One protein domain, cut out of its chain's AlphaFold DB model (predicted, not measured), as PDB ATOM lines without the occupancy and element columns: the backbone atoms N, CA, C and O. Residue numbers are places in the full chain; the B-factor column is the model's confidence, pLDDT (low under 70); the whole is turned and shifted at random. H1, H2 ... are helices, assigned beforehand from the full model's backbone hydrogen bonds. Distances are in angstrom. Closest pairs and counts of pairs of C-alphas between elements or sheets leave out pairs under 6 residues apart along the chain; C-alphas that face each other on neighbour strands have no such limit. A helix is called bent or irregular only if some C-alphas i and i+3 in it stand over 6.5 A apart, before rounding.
ATOM      1  N   PRO A 441     117.459  98.790  88.245       82.31
ATOM      2  CA  PRO A 441     118.190  98.508  89.480       82.31
ATOM      3  C   PRO A 441     117.446  97.589  90.464       82.31
ATOM      4  O   PRO A 441     116.224  97.631  90.591       82.31
ATOM      5  N   SER A 442     118.215  96.873  91.289       71.25
ATOM      6  CA  SER A 442     117.735  95.843  92.226       71.25
ATOM      7  C   SER A 442     116.727  96.268  93.293       71.25
ATOM      8  O   SER A 442     116.052  95.428  93.885       71.25
ATOM      9  N   HIS A 443     116.637  97.565  93.580       78.94
ATOM     10  CA  HIS A 443     115.710  98.093  94.575       78.94
ATOM     11  C   HIS A 443     114.278  98.243  94.030       78.94
ATOM     12  O   HIS A 443     113.344  98.377  94.824       78.94
ATOM     13  N   ILE A 444     114.088  98.194  92.705       78.88
ATOM     14  CA  ILE A 444     112.773  98.231  92.057       78.88
ATOM     15  C   ILE A 444     112.188  96.813  92.071       78.88
ATOM     16  O   ILE A 444     112.598  95.941  91.314       78.88
ATOM     17  N   LYS A 445     111.235  96.566  92.979       66.56
ATOM     18  CA  LYS A 445     110.742  95.207  93.294       66.56
ATOM     19  C   LYS A 445     109.741  94.619  92.289       66.56
ATOM     20  O   LYS A 445     109.550  93.409  92.283       66.56
ATOM     21  N   LEU A 446     109.029  95.459  91.545       75.81
ATOM     22  CA  LEU A 446     108.132  95.072  90.451       75.81
ATOM     23  C   LEU A 446     108.305  96.127  89.358       75.81
ATOM     24  O   LEU A 446     107.583  97.126  89.376       75.81
ATOM     25  N   PRO A 447     109.312  95.972  88.489       84.31
ATOM     26  CA  PRO A 447     109.568  96.958  87.460       84.31
ATOM     27  C   PRO A 447     108.438  96.943  86.425       84.31
ATOM     28  O   PRO A 447     108.060  95.887  85.913       84.31
ATOM     29  N   ALA A 448     107.906  98.121  86.117       87.06
ATOM     30  CA  ALA A 448     107.027  98.335  84.978       87.06
ATOM     31  C   ALA A 448     107.848  98.338  83.678       87.06
ATOM     32  O   ALA A 448     109.072  98.460  83.699       87.06
ATOM     33  N   ALA A 449     107.187  98.244  82.521       90.69
ATOM     34  CA  ALA A 449     107.877  98.229  81.227       90.69
ATOM     35  C   ALA A 449     108.801  99.448  81.023       90.69
ATOM     36  O   ALA A 449     109.892  99.302  80.471       90.69
ATOM     37  N   ILE A 450     108.399 100.625  81.518       93.44
ATOM     38  CA  ILE A 450     109.183 101.865  81.433       93.44
ATOM     39  C   ILE A 450     110.515 101.801  82.196       93.44
ATOM     40  O   ILE A 450     111.488 102.408  81.758       93.44
ATOM     41  N   ASP A 451     110.611 101.005  83.266       92.00
ATOM     42  CA  ASP A 451     111.842 100.869  84.060       92.00
ATOM     43  C   ASP A 451     112.971 100.168  83.282       92.00
ATOM     44  O   ASP A 451     114.147 100.262  83.637       92.00
ATOM     45  N   PHE A 452     112.629  99.484  82.184       93.31
ATOM     46  CA  PHE A 452     113.581  98.857  81.268       93.31
ATOM     47  C   PHE A 452     114.075  99.811  80.172       93.31
ATOM     48  O   PHE A 452     114.830  99.390  79.294       93.31
ATOM     49  N   PHE A 453     113.672 101.084  80.192       95.69
ATOM     50  CA  PHE A 453     114.046 102.083  79.195       95.69
ATOM     51  C   PHE A 453     114.694 103.305  79.857       95.69
ATOM     52  O   PHE A 453     114.068 104.026  80.629       95.69
ATOM     53  N   ASP A 454     115.955 103.588  79.529       95.94
ATOM     54  CA  ASP A 454     116.665 104.766  80.034       95.94
ATOM     55  C   ASP A 454     116.202 106.037  79.300       95.94
ATOM     56  O   ASP A 454     116.825 106.510  78.340       95.94
ATOM     57  N   VAL A 455     115.075 106.587  79.767       95.06
ATOM     58  CA  VAL A 455     114.441 107.802  79.227       95.06
ATOM     59  C   VAL A 455     115.425 108.970  79.205       95.06
ATOM     60  O   VAL A 455     115.535 109.666  78.196       95.06
ATOM     61  N   ARG A 456     116.214 109.152  80.273       93.88
ATOM     62  CA  ARG A 456     117.181 110.255  80.377       93.88
ATOM     63  C   ARG A 456     118.251 110.147  79.296       93.88
ATOM     64  O   ARG A 456     118.487 111.105  78.560       93.88
ATOM     65  N   LYS A 457     118.873 108.973  79.152       95.50
ATOM     66  CA  LYS A 457     119.890 108.725  78.119       95.50
ATOM     67  C   LYS A 457     119.321 108.863  76.709       95.50
ATOM     68  O   LYS A 457     120.017 109.350  75.817       95.50
ATOM     69  N   TRP A 458     118.068 108.465  76.496       95.62
ATOM     70  CA  TRP A 458     117.387 108.649  75.218       95.62
ATOM     71  C   TRP A 458     117.137 110.131  74.902       95.62
ATOM     72  O   TRP A 458     117.485 110.583  73.809       95.62
ATOM     73  N   MET A 459     116.620 110.900  75.863       94.62
ATOM     74  CA  MET A 459     116.319 112.328  75.709       94.62
ATOM     75  C   MET A 459     117.558 113.184  75.423       94.62
ATOM     76  O   MET A 459     117.478 114.116  74.625       94.62
ATOM     77  N   LEU A 460     118.725 112.828  75.980       94.12
ATOM     78  CA  LEU A 460     120.007 113.513  75.729       94.12
ATOM     79  C   LEU A 460     120.415 113.563  74.244       94.12
ATOM     80  O   LEU A 460     121.336 114.290  73.869       94.12
ATOM     81  N   ARG A 461     119.748 112.797  73.373       92.94
ATOM     82  CA  ARG A 461     119.967 112.808  71.920       92.94
ATOM     83  C   ARG A 461     119.289 113.978  71.202       92.94
ATOM     84  O   ARG A 461     119.558 114.183  70.014       92.94
ATOM     85  N   PHE A 462     118.397 114.700  71.877       93.31
ATOM     86  CA  PHE A 462     117.581 115.770  71.308       93.31
ATOM     87  C   PHE A 462     117.916 117.129  71.939       93.31
ATOM     88  O   PHE A 462     118.687 117.226  72.890       93.31
ATOM     89  N   SER A 463     117.382 118.208  71.362       88.56
ATOM     90  CA  SER A 463     117.544 119.559  71.907       88.56
ATOM     91  C   SER A 463     116.689 119.757  73.158       88.56
ATOM     92  O   SER A 463     115.578 119.244  73.226       88.56
ATOM     93  N   GLY A 464     117.143 120.590  74.100       86.19
ATOM     94  CA  GLY A 464     116.384 120.882  75.325       86.19
ATOM     95  C   GLY A 464     114.996 121.497  75.088       86.19
ATOM     96  O   GLY A 464     114.106 121.297  75.902       86.19
ATOM     97  N   SER A 465     114.771 122.163  73.949       91.12
ATOM     98  CA  SER A 465     113.486 122.797  73.613       91.12
ATOM     99  C   SER A 465     112.312 121.829  73.434       91.12
ATOM    100  O   SER A 465     111.182 122.285  73.394       91.12
ATOM    101  N   CYS A 466     112.564 120.529  73.244       95.38
ATOM    102  CA  CYS A 466     111.521 119.504  73.117       95.38
ATOM    103  C   CYS A 466     111.477 118.555  74.323       95.38
ATOM    104  O   CYS A 466     110.889 117.482  74.224       95.38
ATOM    105  N   SER A 467     112.159 118.895  75.422       96.00
ATOM    106  CA  SER A 467     112.246 118.034  76.610       96.00
ATOM    107  C   SER A 467     110.872 117.774  77.221       96.00
ATOM    108  O   SER A 467     110.519 116.608  77.358       96.00
ATOM    109  N   ASP A 468     110.072 118.819  77.447       97.12
ATOM    110  CA  ASP A 468     108.714 118.696  77.993       97.12
ATOM    111  C   ASP A 468     107.853 117.717  77.180       97.12
ATOM    112  O   ASP A 468     107.236 116.806  77.731       97.12
ATOM    113  N   TRP A 469     107.859 117.847  75.847       97.62
ATOM    114  CA  TRP A 469     107.129 116.928  74.972       97.62
ATOM    115  C   TRP A 469     107.630 115.486  75.089       97.62
ATOM    116  O   TRP A 469     106.825 114.562  75.163       97.62
ATOM    117  N   LEU A 470     108.951 115.275  75.112       97.31
ATOM    118  CA  LEU A 470     109.538 113.936  75.232       97.31
ATOM    119  C   LEU A 470     109.200 113.283  76.580       97.31
ATOM    120  O   LEU A 470     108.977 112.071  76.622       97.31
ATOM    121  N   GLU A 471     109.148 114.061  77.663       96.50
ATOM    122  CA  GLU A 471     108.731 113.579  78.986       96.50
ATOM    123  C   GLU A 471     107.264 113.150  78.974       96.50
ATOM    124  O   GLU A 471     106.966 112.017  79.347       96.50
ATOM    125  N   MET A 472     106.364 113.994  78.460       96.94
ATOM    126  CA  MET A 472     104.942 113.644  78.330       96.94
ATOM    127  C   MET A 472     104.741 112.405  77.447       96.94
ATOM    128  O   MET A 472     104.032 111.477  77.827       96.94
ATOM    129  N   PHE A 473     105.416 112.353  76.299       97.19
ATOM    130  CA  PHE A 473     105.342 111.237  75.361       97.19
ATOM    131  C   PHE A 473     105.814 109.911  75.977       97.19
ATOM    132  O   PHE A 473     105.161 108.883  75.810       97.19
ATOM    133  N   THR A 474     106.939 109.910  76.701       96.81
ATOM    134  CA  THR A 474     107.482 108.680  77.314       96.81
ATOM    135  C   THR A 474     106.729 108.242  78.568       96.81
ATOM    136  O   THR A 474     106.734 107.052  78.882       96.81
ATOM    137  N   ALA A 475     106.051 109.167  79.252       95.75
ATOM    138  CA  ALA A 475     105.155 108.862  80.366       95.75
ATOM    139  C   ALA A 475     103.807 108.262  79.920       95.75
ATOM    140  O   ALA A 475     103.083 107.711  80.749       95.75
ATOM    141  N   GLY A 476     103.470 108.356  78.629       95.75
ATOM    142  CA  GLY A 476     102.193 107.904  78.086       95.75
ATOM    143  C   GLY A 476     101.973 106.385  78.133       95.75
ATOM    144  O   GLY A 476     102.898 105.565  78.027       95.75
ATOM    145  N   GLN A 477     100.703 105.991  78.213       95.38
ATOM    146  CA  GLN A 477     100.269 104.597  78.130       95.38
ATOM    147  C   GLN A 477     100.586 103.973  76.761       95.38
ATOM    148  O   GLN A 477     100.941 102.794  76.688       95.38
ATOM    149  N   SER A 478     100.509 104.745  75.677       95.06
ATOM    150  CA  SER A 478     100.897 104.325  74.329       95.06
ATOM    151  C   SER A 478     102.379 103.942  74.253       95.06
ATOM    152  O   SER A 478     102.717 102.923  73.644       95.06
ATOM    153  N   PHE A 479     103.268 104.699  74.905       97.12
ATOM    154  CA  PHE A 479     104.698 104.378  74.957       97.12
ATOM    155  C   PHE A 479     104.971 103.137  75.812       97.12
ATOM    156  O   PHE A 479     105.728 102.250  75.408       97.12
ATOM    157  N   THR A 480     104.288 103.029  76.953       94.56
ATOM    158  CA  THR A 480     104.339 101.839  77.814       94.56
ATOM    159  C   THR A 480     103.920 100.586  77.043       94.56
ATOM    160  O   THR A 480     104.667  99.610  77.015       94.56
ATOM    161  N   GLN A 481     102.797 100.625  76.319       93.50
ATOM    162  CA  GLN A 481     102.348  99.498  75.496       93.50
ATOM    163  C   GLN A 481     103.373  99.136  74.405       93.50
ATOM    164  O   GLN A 481     103.640  97.957  74.158       93.50
ATOM    165  N   TRP A 482     103.984 100.132  73.759       94.81
ATOM    166  CA  TRP A 482     105.025  99.913  72.751       94.81
ATOM    167  C   TRP A 482     106.263  99.194  73.321       94.81
ATOM    168  O   TRP A 482     106.861  98.358  72.628       94.81
ATOM    169  N   LEU A 483     106.632  99.477  74.578       94.19
ATOM    170  CA  LEU A 483     107.679  98.753  75.308       94.19
ATOM    171  C   LEU A 483     107.235  97.331  75.661       94.19
ATOM    172  O   LEU A 483     107.976  96.379  75.407       94.19
ATOM    173  N   GLU A 484     106.022  97.163  76.189       90.00
ATOM    174  CA  GLU A 484     105.465  95.853  76.537       90.00
ATOM    175  C   GLU A 484     105.436  94.910  75.333       90.00
ATOM    176  O   GLU A 484     105.821  93.752  75.451       90.00
ATOM    177  N   GLN A 485     105.066  95.395  74.146       88.75
ATOM    178  CA  GLN A 485     105.072  94.592  72.918       88.75
ATOM    179  C   GLN A 485     106.464  94.044  72.545       88.75
ATOM    180  O   GLN A 485     106.549  93.056  71.813       88.75
ATOM    181  N   ARG A 486     107.544  94.662  73.042       89.25
ATOM    182  CA  ARG A 486     108.944  94.259  72.810       89.25
ATOM    183  C   ARG A 486     109.532  93.438  73.952       89.25
ATOM    184  O   ARG A 486     110.369  92.574  73.702       89.25
ATOM    185  N   LEU A 487     109.116  93.722  75.183       86.94
ATOM    186  CA  LEU A 487     109.573  93.031  76.387       86.94
ATOM    187  C   LEU A 487     108.814  91.724  76.620       86.94
ATOM    188  O   LEU A 487     109.413  90.738  77.045       86.94
ATOM    189  N   ALA A 488     107.512  91.705  76.331       79.88
ATOM    190  CA  ALA A 488     106.646  90.589  76.660       79.88
ATOM    191  C   ALA A 488     107.104  89.282  75.986       79.88
ATOM    192  O   ALA A 488     107.557  89.259  74.829       79.88
ATOM    193  N   PRO A 489     106.962  88.151  76.689       65.31
ATOM    194  CA  PRO A 489     107.226  86.860  76.099       65.31
ATOM    195  C   PRO A 489     106.174  86.579  75.018       65.31
ATOM    196  O   PRO A 489     104.978  86.625  75.285       65.31
ATOM    197  N   ARG A 490     106.625  86.293  73.796       67.06
ATOM    198  CA  ARG A 490     105.790  85.852  72.673       67.06
ATOM    199  C   ARG A 490     106.553  84.808  71.870       67.06
ATOM    200  O   ARG A 490     107.783  84.922  71.787       67.06
ATOM    201  N   ASP A 491     105.814  83.860  71.305       62.31
ATOM    202  CA  ASP A 491     106.344  82.799  70.441       62.31
ATOM    203  C   ASP A 491     106.838  83.382  69.115       62.31
ATOM    204  O   ASP A 491     107.958  83.108  68.696       62.31
ATOM    205  N   SER A 492     106.063  84.312  68.546       67.06
ATOM    206  CA  SER A 492     106.425  85.071  67.346       67.06
ATOM    207  C   SER A 492     106.278  86.580  67.585       67.06
ATOM    208  O   SER A 492     105.339  87.014  68.268       67.06
ATOM    209  N   PRO A 493     107.185  87.417  67.050       70.38
ATOM    210  CA  PRO A 493     107.053  88.864  67.146       70.38
ATOM    211  C   PRO A 493     105.841  89.354  66.343       70.38
ATOM    212  O   PRO A 493     105.514  88.819  65.286       70.38
ATOM    213  N   LEU A 494     105.176  90.396  66.846       83.75
ATOM    214  CA  LEU A 494     104.031  91.014  66.175       83.75
ATOM    215  C   LEU A 494     104.457  91.636  64.839       83.75
ATOM    216  O   LEU A 494     105.500  92.288  64.783       83.75
ATOM    217  N   LEU A 495     103.621  91.511  63.802       85.69
ATOM    218  CA  LEU A 495     103.860  92.095  62.471       85.69
ATOM    219  C   LEU A 495     104.277  93.571  62.547       85.69
ATOM    220  O   LEU A 495     105.273  93.965  61.950       85.69
ATOM    221  N   GLU A 496     103.558  94.369  63.335       88.75
ATOM    222  CA  GLU A 496     103.830  95.796  63.551       88.75
ATOM    223  C   GLU A 496     105.217  96.055  64.160       88.75
ATOM    224  O   GLU A 496     105.922  96.984  63.754       88.75
ATOM    225  N   VAL A 497     105.637  95.201  65.101       90.00
ATOM    226  CA  VAL A 497     106.956  95.274  65.742       90.00
ATOM    227  C   VAL A 497     108.048  94.935  64.731       90.00
ATOM    228  O   VAL A 497     109.011  95.695  64.617       90.00
ATOM    229  N   VAL A 498     107.887  93.847  63.966       89.25
ATOM    230  CA  VAL A 498     108.838  93.452  62.911       89.25
ATOM    231  C   VAL A 498     108.956  94.554  61.859       89.25
ATOM    232  O   VAL A 498     110.061  95.008  61.569       89.25
ATOM    233  N   PHE A 499     107.829  95.049  61.346       91.69
ATOM    234  CA  PHE A 499     107.788  96.093  60.325       91.69
ATOM    235  C   PHE A 499     108.500  97.372  60.765       91.69
ATOM    236  O   PHE A 499     109.319  97.927  60.024       91.69
ATOM    237  N   PHE A 500     108.210  97.861  61.973       94.19
ATOM    238  CA  PHE A 500     108.836  99.079  62.474       94.19
ATOM    239  C   PHE A 500     110.349  98.909  62.651       94.19
ATOM    240  O   PHE A 500     111.130  99.797  62.294       94.19
ATOM    241  N   ASN A 501     110.774  97.757  63.162       91.94
ATOM    242  CA  ASN A 501     112.179  97.471  63.398       91.94
ATOM    243  C   ASN A 501     112.963  97.252  62.091       91.94
ATOM    244  O   ASN A 501     114.042  97.822  61.946       91.94
ATOM    245  N   GLU A 502     112.399  96.577  61.086       90.94
ATOM    246  CA  GLU A 502     113.020  96.506  59.756       90.94
ATOM    247  C   GLU A 502     113.153  97.892  59.102       90.94
ATOM    248  O   GLU A 502     114.131  98.166  58.401       90.94
ATOM    249  N   ASN A 503     112.224  98.822  59.362       92.88
ATOM    250  CA  ASN A 503     112.357 100.210  58.906       92.88
ATOM    251  C   ASN A 503     113.518 100.952  59.596       92.88
ATOM    252  O   ASN A 503     114.200 101.768  58.956       92.88
ATOM    253  N   ILE A 504     113.769 100.675  60.883       92.56
ATOM    254  CA  ILE A 504     114.962 101.154  61.601       92.56
ATOM    255  C   ILE A 504     116.222 100.581  60.953       92.56
ATOM    256  O   ILE A 504     117.125 101.354  60.614       92.56
ATOM    257  N   ASP A 505     116.259  99.277  60.702       89.06
ATOM    258  CA  ASP A 505     117.405  98.598  60.098       89.06
ATOM    259  C   ASP A 505     117.701  99.160  58.702       89.06
ATOM    260  O   ASP A 505     118.815  99.622  58.427       89.06
ATOM    261  N   ALA A 506     116.676  99.290  57.856       88.81
ATOM    262  CA  ALA A 506     116.780  99.905  56.534       88.81
ATOM    263  C   ALA A 506     117.305 101.351  56.598       88.81
ATOM    264  O   ALA A 506     118.066 101.800  55.732       88.81
ATOM    265  N   LYS A 507     116.925 102.135  57.617       88.88
ATOM    266  CA  LYS A 507     117.485 103.479  57.838       88.88
ATOM    267  C   LYS A 507     118.961 103.418  58.230       88.88
ATOM    268  O   LYS A 507     119.746 104.189  57.674       88.88
ATOM    269  N   LEU A 508     119.342 102.547  59.162       84.94
ATOM    270  CA  LEU A 508     120.720 102.424  59.649       84.94
ATOM    271  C   LEU A 508     121.681 101.928  58.553       84.94
ATOM    272  O   LEU A 508     122.816 102.405  58.479       84.94
ATOM    273  N   MET A 509     121.215 101.069  57.642       78.69
ATOM    274  CA  MET A 509     121.985 100.598  56.479       78.69
ATOM    275  C   MET A 509     122.277 101.685  55.444       78.69
ATOM    276  O   MET A 509     123.314 101.659  54.785       78.69
ATOM    277  N   ARG A 510     121.381 102.668  55.292       74.62
ATOM    278  CA  ARG A 510     121.578 103.794  54.362       74.62
ATOM    279  C   ARG A 510     122.646 104.787  54.843       74.62
ATOM    280  O   ARG A 510     123.072 105.640  54.065       74.62
ATOM    281  N   SER A 511     123.102 104.683  56.094       66.00
ATOM    282  CA  SER A 511     124.177 105.514  56.644       66.00
ATOM    283  C   SER A 511     125.551 105.098  56.101       66.00
ATOM    284  O   SER A 511     125.901 103.920  56.084       66.00
ATOM    285  N   ALA A 512     126.369 106.071  55.691       53.75
ATOM    286  CA  ALA A 512     127.666 105.847  55.040       53.75
ATOM    287  C   ALA A 512     128.680 105.027  55.872       53.75
ATOM    288  O   ALA A 512     129.589 104.438  55.294       53.75
ATOM    289  N   LYS A 513     128.515 104.945  57.202       55.22
ATOM    290  CA  LYS A 513     129.394 104.178  58.107       55.22
ATOM    291  C   LYS A 513     129.176 102.658  58.067       55.22
ATOM    292  O   LYS A 513     130.064 101.927  58.483       55.22
ATOM    293  N   THR A 514     128.034 102.180  57.567       52.28
ATOM    294  CA  THR A 514     127.626 100.763  57.663       52.28
ATOM    295  C   THR A 514     127.795  99.986  56.352       52.28
ATOM    296  O   THR A 514     127.613  98.776  56.335       52.28
ATOM    297  N   LYS A 515     128.191 100.645  55.252       52.50
ATOM    298  CA  LYS A 515     128.367 100.013  53.925       52.50
ATOM    299  C   LYS A 515     129.497  98.967  53.849       52.50
ATOM    300  O   LYS A 515     129.592  98.283  52.837       52.50
ATOM    301  N   LEU A 516     130.340  98.858  54.880       50.50
ATOM    302  CA  LEU A 516     131.455  97.902  54.969       50.50
ATOM    303  C   LEU A 516     131.105  96.587  55.693       50.50
ATOM    304  O   LEU A 516     131.919  95.671  55.667       50.50
ATOM    305  N   PHE A 517     129.920  96.470  56.303       51.75
ATOM    306  CA  PHE A 517     129.496  95.268  57.029       51.75
ATOM    307  C   PHE A 517     128.173  94.718  56.489       51.75
ATOM    308  O   PHE A 517     127.385  95.433  55.869       51.75
ATOM    309  N   THR A 518     127.985  93.415  56.686       50.12
ATOM    310  CA  THR A 518     126.924  92.556  56.148       50.12
ATOM    311  C   THR A 518     125.549  93.231  56.185       50.12
ATOM    312  O   THR A 518     125.095  93.670  57.241       50.12
ATOM    313  N   LYS A 519     124.873  93.317  55.029       56.66
ATOM    314  CA  LYS A 519     123.485  93.795  54.946       56.66
ATOM    315  C   LYS A 519     122.608  92.852  55.772       56.66
ATOM    316  O   LYS A 519     122.479  91.689  55.398       56.66
ATOM    317  N   GLN A 520     122.022  93.321  56.876       61.12
ATOM    318  CA  GLN A 520     120.952  92.550  57.518       61.12
ATOM    319  C   GLN A 520     119.779  92.471  56.529       61.12
ATOM    320  O   GLN A 520     119.503  93.424  55.799       61.12
ATOM    321  N   SER A 521     119.138  91.310  56.443       68.50
ATOM    322  CA  SER A 521     117.979  91.120  55.572       68.50
ATOM    323  C   SER A 521     116.768  91.841  56.173       68.50
ATOM    324  O   SER A 521     116.530  91.706  57.371       68.50
ATOM    325  N   THR A 522     116.006  92.571  55.354       81.62
ATOM    326  CA  THR A 522     114.679  93.126  55.700       81.62
ATOM    327  C   THR A 522     113.605  92.370  54.908       81.62
ATOM    328  O   THR A 522     113.100  92.893  53.906       81.62
ATOM    329  N   PRO A 523     113.365  91.091  55.243       82.88
ATOM    330  CA  PRO A 523     112.492  90.210  54.480       82.88
ATOM    331  C   PRO A 523     111.059  90.730  54.418       82.88
ATOM    332  O   PRO A 523     110.535  90.815  53.315       82.88
ATOM    333  N   LEU A 524     110.459  91.176  55.529       85.56
ATOM    334  CA  LEU A 524     109.075  91.654  55.514       85.56
ATOM    335  C   LEU A 524     108.915  92.861  54.588       85.56
ATOM    336  O   LEU A 524     107.995  92.895  53.774       85.56
ATOM    337  N   LEU A 525     109.826  93.836  54.654       85.88
ATOM    338  CA  LEU A 525     109.790  94.994  53.758       85.88
ATOM    339  C   LEU A 525     110.004  94.616  52.288       85.88
ATOM    340  O   LEU A 525     109.445  95.274  51.410       85.88
ATOM    341  N   ALA A 526     110.807  93.586  52.014       84.31
ATOM    342  CA  ALA A 526     111.156  93.168  50.659       84.31
ATOM    343  C   ALA A 526     110.105  92.254  50.008       84.31
ATOM    344  O   ALA A 526     109.831  92.410  48.821       84.31
ATOM    345  N   THR A 527     109.541  91.304  50.756       81.50
ATOM    346  CA  THR A 527     108.647  90.259  50.232       81.50
ATOM    347  C   THR A 527     107.180  90.505  50.563       81.50
ATOM    348  O   THR A 527     106.316  89.971  49.879       81.50
ATOM    349  N   GLY A 528     106.874  91.320  51.579       81.50
ATOM    350  CA  GLY A 528     105.508  91.471  52.084       81.50
ATOM    351  C   GLY A 528     105.049  90.330  52.990       81.50
ATOM    352  O   GLY A 528     103.903  90.343  53.429       81.50
ATOM    353  N   GLU A 529     105.929  89.379  53.303       79.38
ATOM    354  CA  GLU A 529     105.623  88.208  54.122       79.38
ATOM    355  C   GLU A 529     106.407  88.240  55.434       79.38
ATOM    356  O   GLU A 529     107.584  88.607  55.473       79.38
ATOM    357  N   LEU A 530     105.748  87.855  56.531       74.06
ATOM    358  CA  LEU A 530     106.419  87.724  57.819       74.06
ATOM    359  C   LEU A 530     107.381  86.522  57.757       74.06
ATOM    360  O   LEU A 530     106.948  85.443  57.354       74.06
ATOM    361  N   PRO A 531     108.652  86.654  58.169       68.50
ATOM    362  CA  PRO A 531     109.584  85.529  58.139       68.50
ATOM    363  C   PRO A 531     109.148  84.430  59.107       68.50
ATOM    364  O   PRO A 531     108.749  84.734  60.232       68.50
ATOM    365  N   GLU A 532     109.312  83.162  58.720       67.44
ATOM    366  CA  GLU A 532     109.009  82.011  59.590       67.44
ATOM    367  C   GLU A 532     109.802  82.052  60.906       67.44
ATOM    368  O   GLU A 532     109.280  81.712  61.964       67.44
ATOM    369  N   THR A 533     111.045  82.544  60.864       62.81
ATOM    370  CA  THR A 533     111.917  82.717  62.037       62.81
ATOM    371  C   THR A 533     111.672  84.027  62.800       62.81
ATOM    372  O   THR A 533     112.375  84.322  63.766       62.81
ATOM    373  N   GLY A 534     110.696  84.839  62.379       71.62
ATOM    374  CA  GLY A 534     110.393  86.144  62.962       71.62
ATOM    375  C   GLY A 534     111.407  87.238  62.603       71.62
ATOM    376  O   GLY A 534     111.951  87.296  61.504       71.62
ATOM    377  N   TYR A 535     111.637  88.167  63.533       77.88
ATOM    378  CA  TYR A 535     112.575  89.274  63.345       77.88
ATOM    379  C   TYR A 535     114.008  88.826  63.644       77.88
ATOM    380  O   TYR A 535     114.305  88.386  64.752       77.88
ATOM    381  N   ASN A 536     114.906  88.991  62.668       68.06
ATOM    382  CA  ASN A 536     116.303  88.549  62.763       68.06
ATOM    383  C   ASN A 536     117.190  89.447  63.653       68.06
ATOM    384  O   ASN A 536     118.323  89.078  63.960       68.06
ATOM    385  N   GLY A 537     116.726  90.645  64.023       70.19
ATOM    386  CA  GLY A 537     117.454  91.558  64.904       70.19
ATOM    387  C   GLY A 537     117.105  91.375  66.385       70.19
ATOM    388  O   GLY A 537     116.153  90.694  66.758       70.19
ATOM    389  N   LEU A 538     117.854  92.045  67.263       73.50
ATOM    390  CA  LEU A 538     117.533  92.100  68.692       73.50
ATOM    391  C   LEU A 538     116.508  93.213  68.956       73.50
ATOM    392  O   LEU A 538     116.777  94.389  68.702       73.50
ATOM    393  N   LEU A 539     115.331  92.851  69.480       82.75
ATOM    394  CA  LEU A 539     114.323  93.825  69.927       82.75
ATOM    395  C   LEU A 539     114.710  94.473  71.257       82.75
ATOM    396  O   LEU A 539     114.531  95.678  71.425       82.75
ATOM    397  N   VAL A 540     115.219  93.659  72.183       84.69
ATOM    398  CA  VAL A 540     115.655  94.026  73.534       84.69
ATOM    399  C   VAL A 540     116.818  93.112  73.948       84.69
ATOM    400  O   VAL A 540     116.910  91.989  73.441       84.69
ATOM    401  N   PRO A 541     117.704  93.543  74.863       85.19
ATOM    402  CA  PRO A 541     118.714  92.664  75.445       85.19
ATOM    403  C   PRO A 541     118.074  91.437  76.110       85.19
ATOM    404  O   PRO A 541     117.054  91.565  76.790       85.19
ATOM    405  N   ALA A 542     118.694  90.261  75.966       79.50
ATOM    406  CA  ALA A 542     118.175  89.014  76.539       79.50
ATOM    407  C   ALA A 542     117.937  89.133  78.055       79.50
ATOM    408  O   ALA A 542     116.869  88.765  78.534       79.50
ATOM    409  N   ALA A 543     118.870  89.752  78.785       79.19
ATOM    410  CA  ALA A 543     118.748  89.980  80.224       79.19
ATOM    411  C   ALA A 543     117.512  90.821  80.602       79.19
ATOM    412  O   ALA A 543     116.803  90.473  81.541       79.19
ATOM    413  N   ALA A 544     117.199  91.884  79.849       84.12
ATOM    414  CA  ALA A 544     116.012  92.710  80.096       84.12
ATOM    415  C   ALA A 544     114.720  91.900  79.912       84.12
ATOM    416  O   ALA A 544     113.820  91.961  80.747       84.12
ATOM    417  N   ARG A 545     114.664  91.075  78.859       80.56
ATOM    418  CA  ARG A 545     113.526  90.186  78.594       80.56
ATOM    419  C   ARG A 545     113.341  89.151  79.703       80.56
ATOM    420  O   ARG A 545     112.224  88.951  80.169       80.56
TER     421      ARG A 545
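What this domain is: This is residues 441 to 545 of the 826 residues of a protein of Prymnesium polylepis (UniProt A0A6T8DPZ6). The model is a loose, open arch of three longer helices: H3 and H5 are two legs with a gap between them, and H4 bridges the legs at one end. The short helix H1 packs on H4, the short helix H2 is beside H3, and H6 packs on H5 with residues 498 to 503 of H5; the last stretch crosses back from H6 to H7, near the end of H4. Residues 442 to 447 and residues 510 to 516 stick out. The printed part has 105 residues, with seven named helices, H1 to H7 in order along the chain, and no named strand; the class is all helix. The whole is loose, with a radius of gyration of the C-alphas of 16.0 A, and spans 41 by 35 by 24 A.

Where its parts are: H1 is residues 449 to 452, with C-alpha 449 at (107.877, 98.229, 81.227), and is 5.7 A long. H2, residues 455 to 459, is 6.0 A long. H3, residues 464 to 475, is 17.2 A long and irregular: C-alphas 465 and 468 are 7.7 A apart. H4, residues 477 to 487, is 14.9 A long. H5, residues 495 to 509, is the longest helix by residues, 20.9 A from C-alpha 495 at (103.860, 92.095, 62.471). H6, residues 523 to 527, is 5.7 A long. H7, residues 542 to 545, is 5.2 A long and ends with C-alpha 545 at (113.526, 90.186, 78.594).

How they stand to each other: H1 and H4 touch, the closest C-alphas being those of Ala 449 and Glu 484, 5.8 A apart. H2 and H3 only just touch, with 3 pairs of C-alphas within 8 A, the closest those of Met 459 and Leu 470 at 7.0 A. H3 and H4 are close but not clearly touching, closest at the C-alphas of Phe 473 and Phe 479, 6.9 A; their lines are only just about perpendicular, at 72 degrees. H4 and H5 are close but not clearly touching, closest at the C-alphas of Arg 486 and Val 497, 7.4 A, and about perpendicular at 82 degrees. H3 and H5 are apart. H5 touches H6 with residues 498 to 503 alone, the closest C-alphas being those of Phe 499 and Leu 524, 6.7 A. H7 touches no helix; it is close to but not clearly touching H4, with the C-alphas of Leu 487 and Arg 545 closest at 5.3 A. Every O i to N i+4 pair is within hydrogen-bond range in H2, H5 and H6, against 6 of 8 in H3 and 6 of 7 in H4, while H1 and H7 are too short for such a pair.

The domain as a whole: The two farthest C-alphas, those of His 443 and Thr 527, are 45.6 A apart. The printed part has no cut. The links H5 to H6 and H6 to H7 are long, with 13 and 14 residues. The mean pLDDT of the printed part is 82.8; it is under 70 at residue 445, residues 489 to 492, 511 to 521 and 531 to 533, and residue 536.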